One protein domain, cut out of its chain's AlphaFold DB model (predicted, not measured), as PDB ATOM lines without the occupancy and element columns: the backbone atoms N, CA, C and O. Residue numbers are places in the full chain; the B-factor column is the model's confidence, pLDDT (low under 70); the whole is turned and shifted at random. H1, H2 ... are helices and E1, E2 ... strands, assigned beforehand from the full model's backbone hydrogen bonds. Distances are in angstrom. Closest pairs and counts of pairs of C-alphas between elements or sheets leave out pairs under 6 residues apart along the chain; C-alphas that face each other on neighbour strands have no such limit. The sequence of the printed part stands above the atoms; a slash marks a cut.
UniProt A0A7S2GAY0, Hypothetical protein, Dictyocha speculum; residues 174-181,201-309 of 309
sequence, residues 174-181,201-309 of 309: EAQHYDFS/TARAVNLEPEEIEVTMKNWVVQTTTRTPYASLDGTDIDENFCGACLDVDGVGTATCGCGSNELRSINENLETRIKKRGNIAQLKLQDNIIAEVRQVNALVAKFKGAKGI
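What this domain is: This is residues 174 to 181 and 201 to 309 of the 309 residues of the protein "Hypothetical protein" of Dictyocha speculum (UniProt A0A7S2GAY0). A small head of two strand pieces, with one very long helix that starts in the head and then sticks out of it as a free arm. In the head, the four-stranded sheet E1 to E4 has the first part of H1 over one face, residues 262 to 274 coming near it, while the hairpin of E5 and E6 lies by residues 260 to 270 of H1. Residues 282 to 309, of which 282 to 306 belong to H1, stand free and make the length. The printed part has 117 residues with six named strands and then one named helix, in the order E1, E2, E3, E4, E5, E6, H1; the larger sheet has the order E1, E2, E3, E4, all antiparallel, and the class is mixed, helices and strands. The whole is extended, with a radius of gyration of the C-alphas of 22.5 A and spans of 80 by 29 by 22 A.

How they stand to each other: In the larger sheet, E1, residues 176 to 179, and E4, residues 222 to 228, are the edge strands, and E2, residues 202 to 207, and E3, residues 211 to 217, are inner strands. E2, E3 and E4 form a meander, each strand the antiparallel neighbour of the one before. Within hydrogen-bond range are N 178 and O 205 of E1 and E2, 2.9 A, N 204 and O 215 of E2 and E3, 2.8 A, and N 214 and O 225 of E3 and E4, 2.8 A. H1, residues 260 to 306, is on this sheet, making two layers, a helix on one face of a sheet, at a height over the sheet of 11.0 A. It lies over E2 and only just over E1, on which 3 of its C-alphas fall; on the local plane it stands at 27 degrees to E2, along the strands, but only just. The closest C-alphas of E2 and H1 are those of Leu 207 and Leu 270, 7.9 A apart. E5, residues 237 to 239, and E6, residues 246 to 248, form an antiparallel hairpin, with N 247 and O 238 at 2.9 A, within hydrogen-bond range. E6 and H1 have 4 pairs of C-alphas within 8 A, the closest those of Leu 246 and Ser 260, 6.8 A. E4 and E5 are apart. In H1 every O i to N i+4 pair is within hydrogen-bond range.

Where its parts are: E1 begins at C-alpha 176, (93.724, 64.532, 94.089). E2 is 16.8 A long from first to last C-alpha, E3 19.3 A and E4 20.1 A. H1 runs 67.3 A, from C-alpha 260 at (81.158, 76.907, 89.695) to C-alpha 306 at (119.930, 74.567, 144.607).

The domain as a whole: The C-alphas of Trp 219 and Gly 308 are the two farthest apart, 81.2 A. Without the free stretch, the body spans 38 by 29 by 20 A. Residues 182 to 200 are not printed; C-alphas 181 and 201 are 9.2 A apart across this cut. The link from E6 to H1 is long. The mean pLDDT of the printed part is 75.2, and 33 residues are under 70, among them residues 240 to 245, 253 to 259 and 281 to 287.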
ATOM      1  N   GLU A 174      96.651  62.070 100.504       65.88
ATOM      2  CA  GLU A 174      96.466  61.452  99.189       65.88
ATOM      3  C   GLU A 174      96.340  62.538  98.106       65.88
ATOM      4  O   GLU A 174      95.701  63.580  98.306       65.88
ATOM      5  N   ALA A 175      96.981  62.313  96.957       68.44
ATOM      6  CA  ALA A 175      96.914  63.218  95.813       68.44
ATOM      7  C   ALA A 175      95.505  63.210  95.193       68.44
ATOM      8  O   ALA A 175      94.888  62.153  95.059       68.44
ATOM      9  N   GLN A 176      95.005  64.383  94.793       79.56
ATOM     10  CA  GLN A 176      93.724  64.532  94.089       79.56
ATOM     11  C   GLN A 176      93.947  65.168  92.713       79.56
ATOM     12  O   GLN A 176      94.682  66.147  92.593       79.56
ATOM     13  N   HIS A 177      93.306  64.603  91.688       74.75
ATOM     14  CA  HIS A 177      93.404  65.026  90.290       74.75
ATOM     15  C   HIS A 177      92.068  65.625  89.835       74.75
ATOM     16  O   HIS A 177      91.044  64.945  89.926       74.75
ATOM     17  N   TYR A 178      92.088  66.865  89.345       76.38
ATOM     18  CA  TYR A 178      90.941  67.530  88.733       76.38
ATOM     19  C   TYR A 178      91.266  67.844  87.272       76.38
ATOM     20  O   TYR A 178      92.216  68.574  86.973       76.38
ATOM     21  N   ASP A 179      90.467  67.294  86.365       70.56
ATOM     22  CA  ASP A 179      90.600  67.514  84.931       70.56
ATOM     23  C   ASP A 179      89.405  68.333  84.434       70.56
ATOM     24  O   ASP A 179      88.262  67.907  84.586       70.56
ATOM     25  N   PHE A 180      89.668  69.510  83.864       62.41
ATOM     26  CA  PHE A 180      88.642  70.374  83.275       62.41
ATOM     27  C   PHE A 180      88.565  70.238  81.749       62.41
ATOM     28  O   PHE A 180      88.019  71.107  81.067       62.41
ATOM     29  N   SER A 181      89.142  69.180  81.178       56.94
ATOM     30  CA  SER A 181      89.069  68.913  79.744       56.94
ATOM     31  C   SER A 181      87.765  68.214  79.350       56.94
ATOM     32  O   SER A 181      87.757  67.092  78.849       56.94
ATOM     33  N   THR A 201      92.222  77.257  76.105       65.12
ATOM     34  CA  THR A 201      93.232  76.655  76.984       65.12
ATOM     35  C   THR A 201      92.559  75.600  77.860       65.12
ATOM     36  O   THR A 201      91.746  75.944  78.716       65.12
ATOM     37  N   ALA A 202      92.890  74.326  77.658       77.06
ATOM     38  CA  ALA A 202      92.571  73.282  78.623       77.06
ATOM     39  C   ALA A 202      93.449  73.487  79.862       77.06
ATOM     40  O   ALA A 202      94.647  73.756  79.736       77.06
ATOM     41  N   ARG A 203      92.867  73.364  81.052       78.88
ATOM     42  CA  ARG A 203      93.594  73.469  82.316       78.88
ATOM     43  C   ARG A 203      93.319  72.218  83.144       78.88
ATOM     44  O   ARG A 203      92.180  71.787  83.241       78.88
ATOM     45  N   ALA A 204      94.359  71.640  83.720       86.06
ATOM     46  CA  ALA A 204      94.264  70.542  84.671       86.06
ATOM     47  C   ALA A 204      94.930  70.974  85.977       86.06
ATOM     48  O   ALA A 204      95.985  71.612  85.949       86.06
ATOM     49  N   VAL A 205      94.302  70.649  87.105       88.12
ATOM     50  CA  VAL A 205      94.764  71.046  88.437       88.12
ATOM     51  C   VAL A 205      94.980  69.795  89.278       88.12
ATOM     52  O   VAL A 205      94.055  69.034  89.560       88.12
ATOM     53  N   ASN A 206      96.222  69.604  89.705       89.94
ATOM     54  CA  ASN A 206      96.662  68.517  90.564       89.94
ATOM     55  C   ASN A 206      96.954  69.057  91.953       89.94
ATOM     56  O   ASN A 206      97.844  69.883  92.140       89.94
ATOM     57  N   LEU A 207      96.222  68.565  92.948       90.81
ATOM     58  CA  LEU A 207      96.492  68.866  94.347       90.81
ATOM     59  C   LEU A 207      97.392  67.761  94.918       90.81
ATOM     60  O   LEU A 207      96.905  66.791  95.518       90.81
ATOM     61  N   GLU A 208      98.707  67.893  94.732       90.56
ATOM     62  CA  GLU A 208      99.705  67.011  95.351       90.56
ATOM     63  C   GLU A 208      99.806  67.260  96.873       90.56
ATOM     64  O   GLU A 208      99.258  68.233  97.385       90.56
ATOM     65  N   PRO A 209     100.449  66.388  97.671       86.44
ATOM     66  CA  PRO A 209     100.483  66.552  99.129       86.44
ATOM     67  C   PRO A 209     101.213  67.814  99.625       86.44
ATOM     68  O   PRO A 209     100.934  68.284 100.735       86.44
ATOM     69  N   GLU A 210     102.162  68.345  98.847       83.19
ATOM     70  CA  GLU A 210     103.029  69.473  99.235       83.19
ATOM     71  C   GLU A 210     102.857  70.722  98.358       83.19
ATOM     72  O   GLU A 210     103.078  71.836  98.839       83.19
ATOM     73  N   GLU A 211     102.408  70.551  97.117       88.38
ATOM     74  CA  GLU A 211     102.285  71.614  96.123       88.38
ATOM     75  C   GLU A 211     101.016  71.461  95.278       88.38
ATOM     76  O   GLU A 211     100.441  70.377  95.162       88.38
ATOM     77  N   ILE A 212     100.554  72.569  94.703       89.56
ATOM     78  CA  ILE A 212      99.579  72.562  93.616       89.56
ATOM     79  C   ILE A 212     100.336  72.544  92.288       89.56
ATOM     80  O   ILE A 212     101.241  73.344  92.068       89.56
ATOM     81  N   GLU A 213      99.958  71.636  91.396       89.62
ATOM     82  CA  GLU A 213     100.463  71.578  90.031       89.62
ATOM     83  C   GLU A 213      99.338  71.969  89.066       89.62
ATOM     84  O   GLU A 213      98.316  71.293  88.959       89.62
ATOM     85  N   VAL A 214      99.522  73.077  88.351       88.81
ATOM     86  CA  VAL A 214      98.580  73.577  87.346       88.81
ATOM     87  C   VAL A 214      99.186  73.348  85.971       88.81
ATOM     88  O   VAL A 214     100.219  73.919  85.632       88.81
ATOM     89  N   THR A 215      98.540  72.518  85.159       85.81
ATOM     90  CA  THR A 215      98.924  72.300  83.764       85.81
ATOM     91  C   THR A 215      97.963  73.037  82.850       85.81
ATOM     92  O   THR A 215      96.787  72.703  82.764       85.81
ATOM     93  N   MET A 216      98.475  74.023  82.128       82.81
ATOM     94  CA  MET A 216      97.776  74.707  81.052       82.81
ATOM     95  C   MET A 216      98.218  74.133  79.716       82.81
ATOM     96  O   MET A 216      99.410  74.015  79.440       82.81
ATOM     97  N   LYS A 217      97.267  73.825  78.846       80.06
ATOM     98  CA  LYS A 217      97.527  73.356  77.494       80.06
ATOM     99  C   LYS A 217      96.685  74.148  76.512       80.06
ATOM    100  O   LYS A 217      95.462  74.133  76.572       80.06
ATOM    101  N   ASN A 218      97.345  74.807  75.573       80.38
ATOM    102  CA  ASN A 218      96.701  75.312  74.368       80.38
ATOM    103  C   ASN A 218      97.135  74.470  73.159       80.38
ATOM    104  O   ASN A 218      97.820  73.453  73.288       80.38
ATOM    105  N   TRP A 219      96.713  74.881  71.966       71.81
ATOM    106  CA  TRP A 219      96.998  74.165  70.724       71.81
ATOM    107  C   TRP A 219      98.496  74.043  70.369       71.81
ATOM    108  O   TRP A 219      98.847  73.160  69.590       71.81
ATOM    109  N   VAL A 220      99.375  74.888  70.924       66.88
ATOM    110  CA  VAL A 220     100.816  74.945  70.581       66.88
ATOM    111  C   VAL A 220     101.716  74.642  71.770       66.88
ATOM    112  O   VAL A 220     102.796  74.081  71.598       66.88
ATOM    113  N   VAL A 221     101.304  75.034  72.971       69.88
ATOM    114  CA  VAL A 221     102.145  75.071  74.163       69.88
ATOM    115  C   VAL A 221     101.417  74.402  75.316       69.88
ATOM    116  O   VAL A 221     100.224  74.624  75.540       69.88
ATOM    117  N   GLN A 222     102.168  73.593  76.056       85.56
ATOM    118  CA  GLN A 222     101.783  73.086  77.359       85.56
ATOM    119  C   GLN A 222     102.757  73.652  78.391       85.56
ATOM    120  O   GLN A 222     103.968  73.476  78.252       85.56
ATOM    121  N   THR A 223     102.221  74.316  79.407       80.44
ATOM    122  CA  THR A 223     102.973  74.871  80.531       80.44
ATOM    123  C   THR A 223     102.464  74.221  81.806       80.44
ATOM    124  O   THR A 223     101.256  74.155  82.022       80.44
ATOM    125  N   THR A 224     103.375  73.741  82.647       88.00
ATOM    126  CA  THR A 224     103.049  73.180  83.960       88.00
ATOM    127  C   THR A 224     103.762  74.000  85.024       88.00
ATOM    128  O   THR A 224     104.987  74.113  84.989       88.00
ATOM    129  N   THR A 225     102.995  74.563  85.953       85.81
ATOM    130  CA  THR A 225     103.494  75.362  87.075       85.81
ATOM    131  C   THR A 225     103.246  74.608  88.372       85.81
ATOM    132  O   THR A 225     102.180  74.021  88.547       85.81
ATOM    133  N   ARG A 226     104.235  74.607  89.268       89.62
ATOM    134  CA  ARG A 226     104.171  73.975  90.588       89.62
ATOM    135  C   ARG A 226     104.360  75.039  91.656       89.62
ATOM    136  O   ARG A 226     105.371  75.739  91.628       89.62
ATOM    137  N   THR A 227     103.407  75.144  92.572       84.88
ATOM    138  CA  THR A 227     103.411  76.159  93.628       84.88
ATOM    139  C   THR A 227     103.226  75.479  94.986       84.88
ATOM    140  O   THR A 227     102.205  74.823  95.204       84.88
ATOM    141  N   PRO A 228     104.183  75.582  95.923       85.94
ATOM    142  CA  PRO A 228     104.023  74.997  97.251       85.94
ATOM    143  C   PRO A 228     102.887  75.691  98.012       85.94
ATOM    144  O   PRO A 228     102.748  76.907  97.966       85.94
ATOM    145  N   TYR A 229     102.103  74.948  98.800       83.88
ATOM    146  CA  TYR A 229     100.971  75.551  99.532       83.88
ATOM    147  C   TYR A 229     101.376  76.650 100.522       83.88
ATOM    148  O   TYR A 229     100.545  77.454 100.922       83.88
ATOM    149  N   ALA A 230     102.640  76.663 100.952       77.31
ATOM    150  CA  ALA A 230     103.166  77.663 101.873       77.31
ATOM    151  C   ALA A 230     103.404  79.038 101.225       77.31
ATOM    152  O   ALA A 230     103.593  79.999 101.961       77.31
ATOM    153  N   SER A 231     103.432  79.126  99.889       79.06
ATOM    154  CA  SER A 231     103.590  80.391  99.161       79.06
ATOM    155  C   SER A 231     102.264  80.981  98.676       79.06
ATOM    156  O   SER A 231     102.277  82.038  98.062       79.06
ATOM    157  N   LEU A 232     101.135  80.306  98.912       82.94
ATOM    158  CA  LEU A 232      99.809  80.839  98.604       82.94
ATOM    159  C   LEU A 232      99.334  81.694  99.789       82.94
ATOM    160  O   LEU A 232      99.212  81.174 100.900       82.94
ATOM    161  N   ASP A 233      99.075  82.983  99.560       77.56
ATOM    162  CA  ASP A 233      98.630  83.936 100.600       77.56
ATOM    163  C   ASP A 233      97.124  83.814 100.923       77.56
ATOM    164  O   ASP A 233      96.598  84.399 101.867       77.56
ATOM    165  N   GLY A 234      96.419  82.980 100.164       81.38
ATOM    166  CA  GLY A 234      94.993  82.737 100.289       81.38
ATOM    167  C   GLY A 234      94.473  82.021  99.053       81.38
ATOM    168  O   GLY A 234      95.227  81.719  98.130       81.38
ATOM    169  N   THR A 235      93.180  81.724  99.058       82.88
ATOM    170  CA  THR A 235      92.455  81.328  97.850       82.88
ATOM    171  C   THR A 235      91.115  82.032  97.877       82.88
ATOM    172  O   THR A 235      90.117  81.500  98.374       82.88
ATOM    173  N   ASP A 236      91.139  83.276  97.420       82.56
ATOM    174  CA  ASP A 236      89.928  84.040  97.194       82.56
ATOM    175  C   ASP A 236      89.354  83.650  95.829       82.56
ATOM    176  O   ASP A 236      90.083  83.383  94.867       82.56
ATOM    177  N   ILE A 237      88.025  83.534  95.780       80.25
ATOM    178  CA  ILE A 237      87.314  83.341  94.522       80.25
ATOM    179  C   ILE A 237      86.941  84.722  94.009       80.25
ATOM    180  O   ILE A 237      85.990  85.325  94.515       80.25
ATOM    181  N   ASP A 238      87.648  85.190  92.991       76.75
ATOM    182  CA  ASP A 238      87.331  86.458  92.355       76.75
ATOM    183  C   ASP A 238      86.216  86.267  91.325       76.75
ATOM    184  O   ASP A 238      86.278  85.435  90.409       76.75
ATOM    185  N   GLU A 239      85.156  87.060  91.473       72.12
ATOM    186  CA  GLU A 239      84.144  87.204  90.437       72.12
ATOM    187  C   GLU A 239      84.730  88.068  89.320       72.12
ATOM    188  O   GLU A 239      84.834  89.289  89.432       72.12
ATOM    189  N   ASN A 240      85.128  87.429  88.220       63.94
ATOM    190  CA  ASN A 240      85.660  88.147  87.072       63.94
ATOM    191  C   ASN A 240      84.585  89.048  86.442       63.94
ATOM    192  O   ASN A 240      83.386  88.773  86.521       63.94
ATOM    193  N   PHE A 241      85.031  90.093  85.736       46.53
ATOM    194  CA  PHE A 241      84.242  91.231  85.223       46.53
ATOM    195  C   PHE A 241      82.922  90.889  84.493       46.53
ATOM    196  O   PHE A 241      82.035  91.733  84.377       46.53
ATOM    197  N   CYS A 242      82.752  89.662  83.988       54.00
ATOM    198  CA  CYS A 242      81.520  89.225  83.325       54.00
ATOM    199  C   CYS A 242      80.446  88.634  84.266       54.00
ATOM    200  O   CYS A 242      79.387  88.244  83.775       54.00
ATOM    201  N   GLY A 243      80.698  88.514  85.578       57.69
ATOM    202  CA  GLY A 243      79.772  87.950  86.579       57.69
ATOM    203  C   GLY A 243      79.470  86.451  86.423       57.69
ATOM    204  O   GLY A 243      78.717  85.881  87.209       57.69
ATOM    205  N   ALA A 244      80.036  85.801  85.402       60.06
ATOM    206  CA  ALA A 244      79.804  84.396  85.058       60.06
ATOM    207  C   ALA A 244      81.086  83.544  85.055       60.06
ATOM    208  O   ALA A 244      81.012  82.318  84.927       60.06
ATOM    209  N   CYS A 245      82.253  84.176  85.187       66.38
ATOM    210  CA  CYS A 245      83.538  83.507  85.331       66.38
ATOM    211  C   CYS A 245      84.006  83.684  86.774       66.38
ATOM    212  O   CYS A 245      84.124  84.810  87.246       66.38
ATOM    213  N   LEU A 246      84.249  82.570  87.454       72.88
ATOM    214  CA  LEU A 246      84.910  82.557  88.753       72.88
ATOM    215  C   LEU A 246      86.382  82.227  88.513       72.88
ATOM    216  O   LEU A 246      86.682  81.316  87.731       72.88
ATOM    217  N   ASP A 247      87.267  82.984  89.144       78.88
ATOM    218  CA  ASP A 247      88.698  82.714  89.203       78.88
ATOM    219  C   ASP A 247      89.079  82.281  90.622       78.88
ATOM    220  O   ASP A 247      88.441  82.707  91.576       78.88
ATOM    221  N   VAL A 248      90.070  81.407  90.757       80.88
ATOM    222  CA  VAL A 248      90.690  81.077  92.045       80.88
ATOM    223  C   VAL A 248      92.148  81.474  91.918       80.88
ATOM    224  O   VAL A 248      92.843  80.939  91.048       80.88
ATOM    225  N   ASP A 249      92.609  82.381  92.773       78.06
ATOM    226  CA  ASP A 249      93.970  82.906  92.681       78.06
ATOM    227  C   ASP A 249      95.029  81.780  92.689       78.06
ATOM    228  O   ASP A 249      94.916  80.773  93.396       78.06
ATOM    229  N   GLY A 250      96.024  81.892  91.807       73.06
ATOM    230  CA  GLY A 250      97.058  80.876  91.570       73.06
ATOM    231  C   GLY A 250      96.607  79.582  90.862       73.06
ATOM    232  O   GLY A 250      97.454  78.798  90.431       73.06
ATOM    233  N   VAL A 251      95.301  79.348  90.691       76.81
ATOM    234  CA  VAL A 251      94.738  78.165  90.006       76.81
ATOM    235  C   VAL A 251      94.171  78.546  88.644       76.81
ATOM    236  O   VAL A 251      94.406  77.856  87.647       76.81
ATOM    237  N   GLY A 252      93.478  79.682  88.602       72.50
ATOM    238  CA  GLY A 252      92.896  80.286  87.424       72.50
ATOM    239  C   GLY A 252      91.419  79.959  87.162       72.50
ATOM    240  O   GLY A 252      90.836  79.053  87.752       72.50
ATOM    241  N   THR A 253      90.824  80.673  86.200       67.75
ATOM    242  CA  THR A 253      89.404  80.534  85.826       67.75
ATOM    243  C   THR A 253      88.989  79.144  85.334       67.75
ATOM    244  O   THR A 253      89.687  78.514  84.530       67.75
ATOM    245  N   ALA A 254      87.786  78.709  85.731       63.88
ATOM    246  CA  ALA A 254      87.048  77.688  84.985       63.88
ATOM    247  C   ALA A 254      86.314  78.330  83.809       63.88
ATOM    248  O   ALA A 254      85.868  79.481  83.868       63.88
ATOM    249  N   THR A 255      86.171  77.568  82.728       59.06
ATOM    250  CA  THR A 255      85.424  77.991  81.544       59.06
ATOM    251  C   THR A 255      84.003  78.427  81.914       59.06
ATOM    252  O   THR A 255      83.350  77.820  82.766       59.06
ATOM    253  N   CYS A 256      83.550  79.505  81.272       56.47
ATOM    254  CA  CYS A 256      82.338  80.262  81.574       56.47
ATOM    255  C   CYS A 256      81.133  79.417  82.039       56.47
ATOM    256  O   CYS A 256      80.602  78.596  81.293       56.47
ATOM    257  N   GLY A 257      80.657  79.680  83.260       54.50
ATOM    258  CA  GLY A 257      79.308  79.345  83.726       54.50
ATOM    259  C   GLY A 257      78.984  77.888  84.086       54.50
ATOM    260  O   GLY A 257      77.957  77.675  84.729       54.50
ATOM    261  N   CYS A 258      79.807  76.895  83.736       54.19
ATOM    262  CA  CYS A 258      79.442  75.478  83.928       54.19
ATOM    263  C   CYS A 258      80.160  74.760  85.088       54.19
ATOM    264  O   CYS A 258      79.681  73.713  85.508       54.19
ATOM    265  N   GLY A 259      81.226  75.335  85.660       65.12
ATOM    266  CA  GLY A 259      82.069  74.668  86.674       65.12
ATOM    267  C   GLY A 259      82.087  75.307  88.069       65.12
ATOM    268  O   GLY A 259      83.020  75.082  88.836       65.12
ATOM    269  N   SER A 260      81.106  76.143  88.431       76.31
ATOM    270  CA  SER A 260      81.158  76.907  89.695       76.31
ATOM    271  C   SER A 260      81.205  76.024  90.949       76.31
ATOM    272  O   SER A 260      81.853  76.383  91.931       76.31
ATOM    273  N   ASN A 261      80.573  74.848  90.915       82.44
ATOM    274  CA  ASN A 261      80.625  73.882  92.016       82.44
ATOM    275  C   ASN A 261      81.986  73.177  92.115       82.44
ATOM    276  O   ASN A 261      82.472  72.946  93.220       82.44
ATOM    277  N   GLU A 262      82.613  72.851  90.982       82.31
ATOM    278  CA  GLU A 262      83.943  72.228  90.953       82.31
ATOM    279  C   GLU A 262      85.017  73.208  91.418       82.31
ATOM    280  O   GLU A 262      85.825  72.850  92.271       82.31
ATOM    281  N   LEU A 263      84.969  74.462  90.952       83.25
ATOM    282  CA  LEU A 263      85.856  75.519  91.440       83.25
ATOM    283  C   LEU A 263      85.701  75.752  92.939       83.25
ATOM    284  O   LEU A 263      86.704  75.828  93.640       83.25
ATOM    285  N   ARG A 264      84.466  75.814  93.453       86.56
ATOM    286  CA  ARG A 264      84.233  75.929  94.900       86.56
ATOM    287  C   ARG A 264      84.805  74.739  95.664       86.56
ATOM    288  O   ARG A 264      85.451  74.942  96.682       86.56
ATOM    289  N   SER A 265      84.633  73.518  95.157       88.12
ATOM    290  CA  SER A 265      85.210  72.308  95.760       88.12
ATOM    291  C   SER A 265      86.744  72.338  95.768       88.12
ATOM    292  O   SER A 265      87.374  71.950  96.753       88.12
ATOM    293  N   ILE A 266      87.364  72.833  94.696       87.88
ATOM    294  CA  ILE A 266      88.818  73.011  94.620       87.88
ATOM    295  C   ILE A 266      89.281  74.094  95.591       87.88
ATOM    296  O   ILE A 266      90.242  73.858  96.321       87.88
ATOM    297  N   ASN A 267      88.563  75.215  95.673       89.94
ATOM    298  CA  ASN A 267      88.841  76.294  96.618       89.94
ATOM    299  C   ASN A 267      88.767  75.810  98.071       89.94
ATOM    300  O   ASN A 267      89.702  75.993  98.840       89.94
ATOM    301  N   GLU A 268      87.699  75.099  98.443       91.50
ATOM    302  CA  GLU A 268      87.533  74.531  99.788       91.50
ATOM    303  C   GLU A 268      88.650  73.530 100.140       91.50
ATOM    304  O   GLU A 268      89.159  73.516 101.270       91.50
ATOM    305  N   ASN A 269      89.075  72.700  99.177       89.88
ATOM    306  CA  ASN A 269      90.194  71.775  99.368       89.88
ATOM    307  C   ASN A 269      91.529  72.514  99.519       89.88
ATOM    308  O   ASN A 269      92.323  72.154 100.396       89.88
ATOM    309  N   LEU A 270      91.773  73.544  98.708       88.56
ATOM    310  CA  LEU A 270      92.963  74.383  98.801       88.56
ATOM    311  C   LEU A 270      93.023  75.125 100.130       88.56
ATOM    312  O   LEU A 270      94.012  74.975 100.845       88.56
ATOM    313  N   GLU A 271      91.951  75.809 100.530       88.25
ATOM    314  CA  GLU A 271      91.863  76.468 101.832       88.25
ATOM    315  C   GLU A 271      92.151  75.495 102.974       88.25
ATOM    316  O   GLU A 271      92.864  75.825 103.921       88.25
ATOM    317  N   THR A 272      91.608  74.276 102.908       88.62
ATOM    318  CA  THR A 272      91.833  73.263 103.942       88.62
ATOM    319  C   THR A 272      93.306  72.861 104.009       88.62
ATOM    320  O   THR A 272      93.852  72.701 105.106       88.62
ATOM    321  N   ARG A 273      93.976  72.709 102.860       86.81
ATOM    322  CA  ARG A 273      95.406  72.375 102.788       86.81
ATOM    323  C   ARG A 273      96.278  73.536 103.260       86.81
ATOM    324  O   ARG A 273      97.161  73.304 104.087       86.81
ATOM    325  N   ILE A 274      95.980  74.764 102.836       84.19
ATOM    326  CA  ILE A 274      96.660  75.988 103.275       84.19
ATOM    327  C   ILE A 274      96.493  76.165 104.785       84.19
ATOM    328  O   ILE A 274      97.489  76.265 105.490       84.19
ATOM    329  N   LYS A 275      95.272  76.082 105.329       83.25
ATOM    330  CA  LYS A 275      95.018  76.181 106.779       83.25
ATOM    331  C   LYS A 275      95.755  75.096 107.558       83.25
ATOM    332  O   LYS A 275      96.394  75.395 108.561       83.25
ATOM    333  N   LYS A 276      95.722  73.836 107.107       82.75
ATOM    334  CA  LYS A 276      96.459  72.750 107.779       82.75
ATOM    335  C   LYS A 276      97.970  72.977 107.742       82.75
ATOM    336  O   LYS A 276      98.624  72.789 108.763       82.75
ATOM    337  N   ARG A 277      98.533  73.402 106.610       75.69
ATOM    338  CA  ARG A 277      99.980  73.635 106.461       75.69
ATOM    339  C   ARG A 277     100.448  74.908 107.162       75.69
ATOM    340  O   ARG A 277     101.468  74.859 107.841       75.69
ATOM    341  N   GLY A 278      99.683  75.991 107.084       72.44
ATOM    342  CA  GLY A 278      99.893  77.218 107.849       72.44
ATOM    343  C   GLY A 278      99.873  76.940 109.350       72.44
ATOM    344  O   GLY A 278     100.802  77.323 110.058       72.44
ATOM    345  N   ASN A 279      98.905  76.144 109.820       70.81
ATOM    346  CA  ASN A 279      98.879  75.669 111.202       70.81
ATOM    347  C   ASN A 279     100.102  74.806 111.531       70.81
ATOM    348  O   ASN A 279     100.663  74.975 112.602       70.81
ATOM    349  N   ILE A 280     100.572  73.927 110.641       70.56
ATOM    350  CA  ILE A 280     101.796  73.137 110.875       70.56
ATOM    351  C   ILE A 280     103.038  74.036 110.963       70.56
ATOM    352  O   ILE A 280     103.879  73.815 111.830       70.56
ATOM    353  N   ALA A 281     103.177  75.048 110.105       62.50
ATOM    354  CA  ALA A 281     104.296  75.986 110.162       62.50
ATOM    355  C   ALA A 281     104.263  76.821 111.455       62.50
ATOM    356  O   ALA A 281     105.281  76.944 112.138       62.50
ATOM    357  N   GLN A 282     103.081  77.312 111.842       64.88
ATOM    358  CA  GLN A 282     102.874  77.998 113.118       64.88
ATOM    359  C   GLN A 282     103.121  77.077 114.317       64.88
ATOM    360  O   GLN A 282     103.755  77.502 115.277       64.88
ATOM    361  N   LEU A 283     102.687  75.817 114.263       64.38
ATOM    362  CA  LEU A 283     102.936  74.820 115.304       64.38
ATOM    363  C   LEU A 283     104.423  74.492 115.412       64.38
ATOM    364  O   LEU A 283     104.935  74.468 116.518       64.38
ATOM    365  N   LYS A 284     105.155  74.352 114.300       68.94
ATOM    366  CA  LYS A 284     106.619  74.181 114.324       68.94
ATOM    367  C   LYS A 284     107.324  75.389 114.940       68.94
ATOM    368  O   LYS A 284     108.274  75.226 115.703       68.94
ATOM    369  N   LEU A 285     106.856  76.601 114.637       69.94
ATOM    370  CA  LEU A 285     107.369  77.817 115.264       69.94
ATOM    371  C   LEU A 285     107.069  77.827 116.772       69.94
ATOM    372  O   LEU A 285     107.959  78.112 117.571       69.94
ATOM    373  N   GLN A 286     105.846  77.469 117.170       67.25
ATOM    374  CA  GLN A 286     105.453  77.346 118.574       67.25
ATOM    375  C   GLN A 286     106.233  76.246 119.295       67.25
ATOM    376  O   GLN A 286     106.659  76.473 120.418       67.25
ATOM    377  N   ASP A 287     106.485  75.103 118.666       68.44
ATOM    378  CA  ASP A 287     107.260  74.000 119.227       68.44
ATOM    379  C   ASP A 287     108.715  74.405 119.445       68.44
ATOM    380  O   ASP A 287     109.269  74.122 120.508       68.44
ATOM    381  N   ASN A 288     109.313  75.143 118.504       70.81
ATOM    382  CA  ASN A 288     110.636  75.734 118.693       70.81
ATOM    383  C   ASN A 288     110.638  76.709 119.883       70.81
ATOM    384  O   ASN A 288     111.501  76.615 120.754       70.81
ATOM    385  N   ILE A 289     109.635  77.589 119.993       71.94
ATOM    386  CA  ILE A 289     109.503  78.514 121.133       71.94
ATOM    387  C   ILE A 289     109.288  77.747 122.450       71.94
ATOM    388  O   ILE A 289     109.900  78.073 123.465       71.94
ATOM    389  N   ILE A 290     108.450  76.710 122.465       72.75
ATOM    390  CA  ILE A 290     108.176  75.880 123.643       72.75
ATOM    391  C   ILE A 290     109.426  75.099 124.046       72.75
ATOM    392  O   ILE A 290     109.684  74.951 125.242       72.75
ATOM    393  N   ALA A 291     110.213  74.603 123.090       73.94
ATOM    394  CA  ALA A 291     111.481  73.938 123.356       73.94
ATOM    395  C   ALA A 291     112.463  74.891 124.052       73.94
ATOM    396  O   ALA A 291     113.030  74.525 125.084       73.94
ATOM    397  N   GLU A 292     112.583  76.128 123.570       76.06
ATOM    398  CA  GLU A 292     113.383  77.181 124.209       76.06
ATOM    399  C   GLU A 292     112.855  77.526 125.616       76.06
ATOM    400  O   GLU A 292     113.603  77.539 126.597       76.06
ATOM    401  N   VAL A 293     111.537  77.688 125.780       72.88
ATOM    402  CA  VAL A 293     110.909  77.943 127.092       72.88
ATOM    403  C   VAL A 293     111.103  76.769 128.060       72.88
ATOM    404  O   VAL A 293     111.296  76.975 129.260       72.88
ATOM    405  N   ARG A 294     111.082  75.521 127.582       73.62
ATOM    406  CA  ARG A 294     111.376  74.339 128.408       73.62
ATOM    407  C   ARG A 294     112.823  74.336 128.877       73.62
ATOM    408  O   ARG A 294     113.055  74.017 130.042       73.62
ATOM    409  N   GLN A 295     113.773  74.706 128.020       76.06
ATOM    410  CA  GLN A 295     115.178  74.836 128.417       76.06
ATOM    411  C   GLN A 295     115.336  75.894 129.512       76.06
ATOM    412  O   GLN A 295     115.930  75.617 130.556       76.06
ATOM    413  N   VAL A 296     114.701  77.053 129.339       71.12
ATOM    414  CA  VAL A 296     114.620  78.100 130.365       71.12
ATOM    415  C   VAL A 296     114.029  77.563 131.672       71.12
ATOM    416  O   VAL A 296     114.627  77.722 132.735       71.12
ATOM    417  N   ASN A 297     112.871  76.902 131.623       70.62
ATOM    418  CA  ASN A 297     112.200  76.385 132.818       70.62
ATOM    419  C   ASN A 297     113.020  75.300 133.521       70.62
ATOM    420  O   ASN A 297     113.045  75.254 134.750       70.62
ATOM    421  N   ALA A 298     113.721  74.449 132.770       73.88
ATOM    422  CA  ALA A 298     114.627  73.453 133.328       73.88
ATOM    423  C   ALA A 298     115.805  74.109 134.064       73.88
ATOM    424  O   ALA A 298     116.193  73.642 135.138       73.88
ATOM    425  N   LEU A 299     116.342  75.211 133.535       72.94
ATOM    426  CA  LEU A 299     117.361  76.009 134.216       72.94
ATOM    427  C   LEU A 299     116.792  76.626 135.503       72.94
ATOM    428  O   LEU A 299     117.370  76.441 136.572       72.94
ATOM    429  N   VAL A 300     115.610  77.246 135.444       71.00
ATOM    430  CA  VAL A 300     114.923  77.817 136.620       71.00
ATOM    431  C   VAL A 300     114.629  76.758 137.694       71.00
ATOM    432  O   VAL A 300     114.823  77.014 138.883       71.00
ATOM    433  N   ALA A 301     114.190  75.558 137.309       70.62
ATOM    434  CA  ALA A 301     113.915  74.464 138.239       70.62
ATOM    435  C   ALA A 301     115.191  73.960 138.934       70.62
ATOM    436  O   ALA A 301     115.191  73.782 140.154       70.62
ATOM    437  N   LYS A 302     116.295  73.804 138.185       71.38
ATOM    438  CA  LYS A 302     117.617  73.510 138.766       71.38
ATOM    439  C   LYS A 302     118.037  74.585 139.771       71.38
ATOM    440  O   LYS A 302     118.590  74.252 140.817       71.38
ATOM    441  N   PHE A 303     117.719  75.851 139.501       60.94
ATOM    442  CA  PHE A 303     118.023  76.955 140.409       60.94
ATOM    443  C   PHE A 303     117.202  76.943 141.702       60.94
ATOM    444  O   PHE A 303     117.768  77.187 142.767       60.94
ATOM    445  N   LYS A 304     115.906  76.612 141.652       66.62
ATOM    446  CA  LYS A 304     115.083  76.479 142.870       66.62
ATOM    447  C   LYS A 304     115.597  75.368 143.786       66.62
ATOM    448  O   LYS A 304     115.809  75.610 144.970       66.62
ATOM    449  N   GLY A 305     115.895  74.195 143.223       70.38
ATOM    450  CA  GLY A 305     116.431  73.066 143.991       70.38
ATOM    451  C   GLY A 305     117.781  73.358 144.662       70.38
ATOM    452  O   GLY A 305     118.032  72.876 145.763       70.38
ATOM    453  N   ALA A 306     118.630  74.189 144.047       64.69
ATOM    454  CA  ALA A 306     119.930  74.567 144.607       64.69
ATOM    455  C   ALA A 306     119.839  75.539 145.801       64.69
ATOM    456  O   ALA A 306     120.764  75.587 146.611       64.69
ATOM    457  N   LYS A 307     118.747  76.307 145.935       58.91
ATOM    458  CA  LYS A 307     118.569  77.278 147.030       58.91
ATOM    459  C   LYS A 307     117.914  76.715 148.292       58.91
ATOM    460  O   LYS A 307     117.841  77.439 149.280       58.91
ATOM    461  N   GLY A 308     117.474  75.454 148.290       52.94
ATOM    462  CA  GLY A 308     116.830  74.847 149.461       52.94
ATOM    463  C   GLY A 308     115.550  75.574 149.901       52.94
ATOM    464  O   GLY A 308     115.239  75.580 151.091       52.94
ATOM    465  N   ILE A 309     114.857  76.205 148.945       47.66
ATOM    466  CA  ILE A 309     113.480  76.701 149.075       47.66
ATOM    467  C   ILE A 309     112.555  75.657 148.457       47.66
ATOM    468  O   ILE A 309     112.879  75.196 147.337       47.66
TER     469      ILE A 309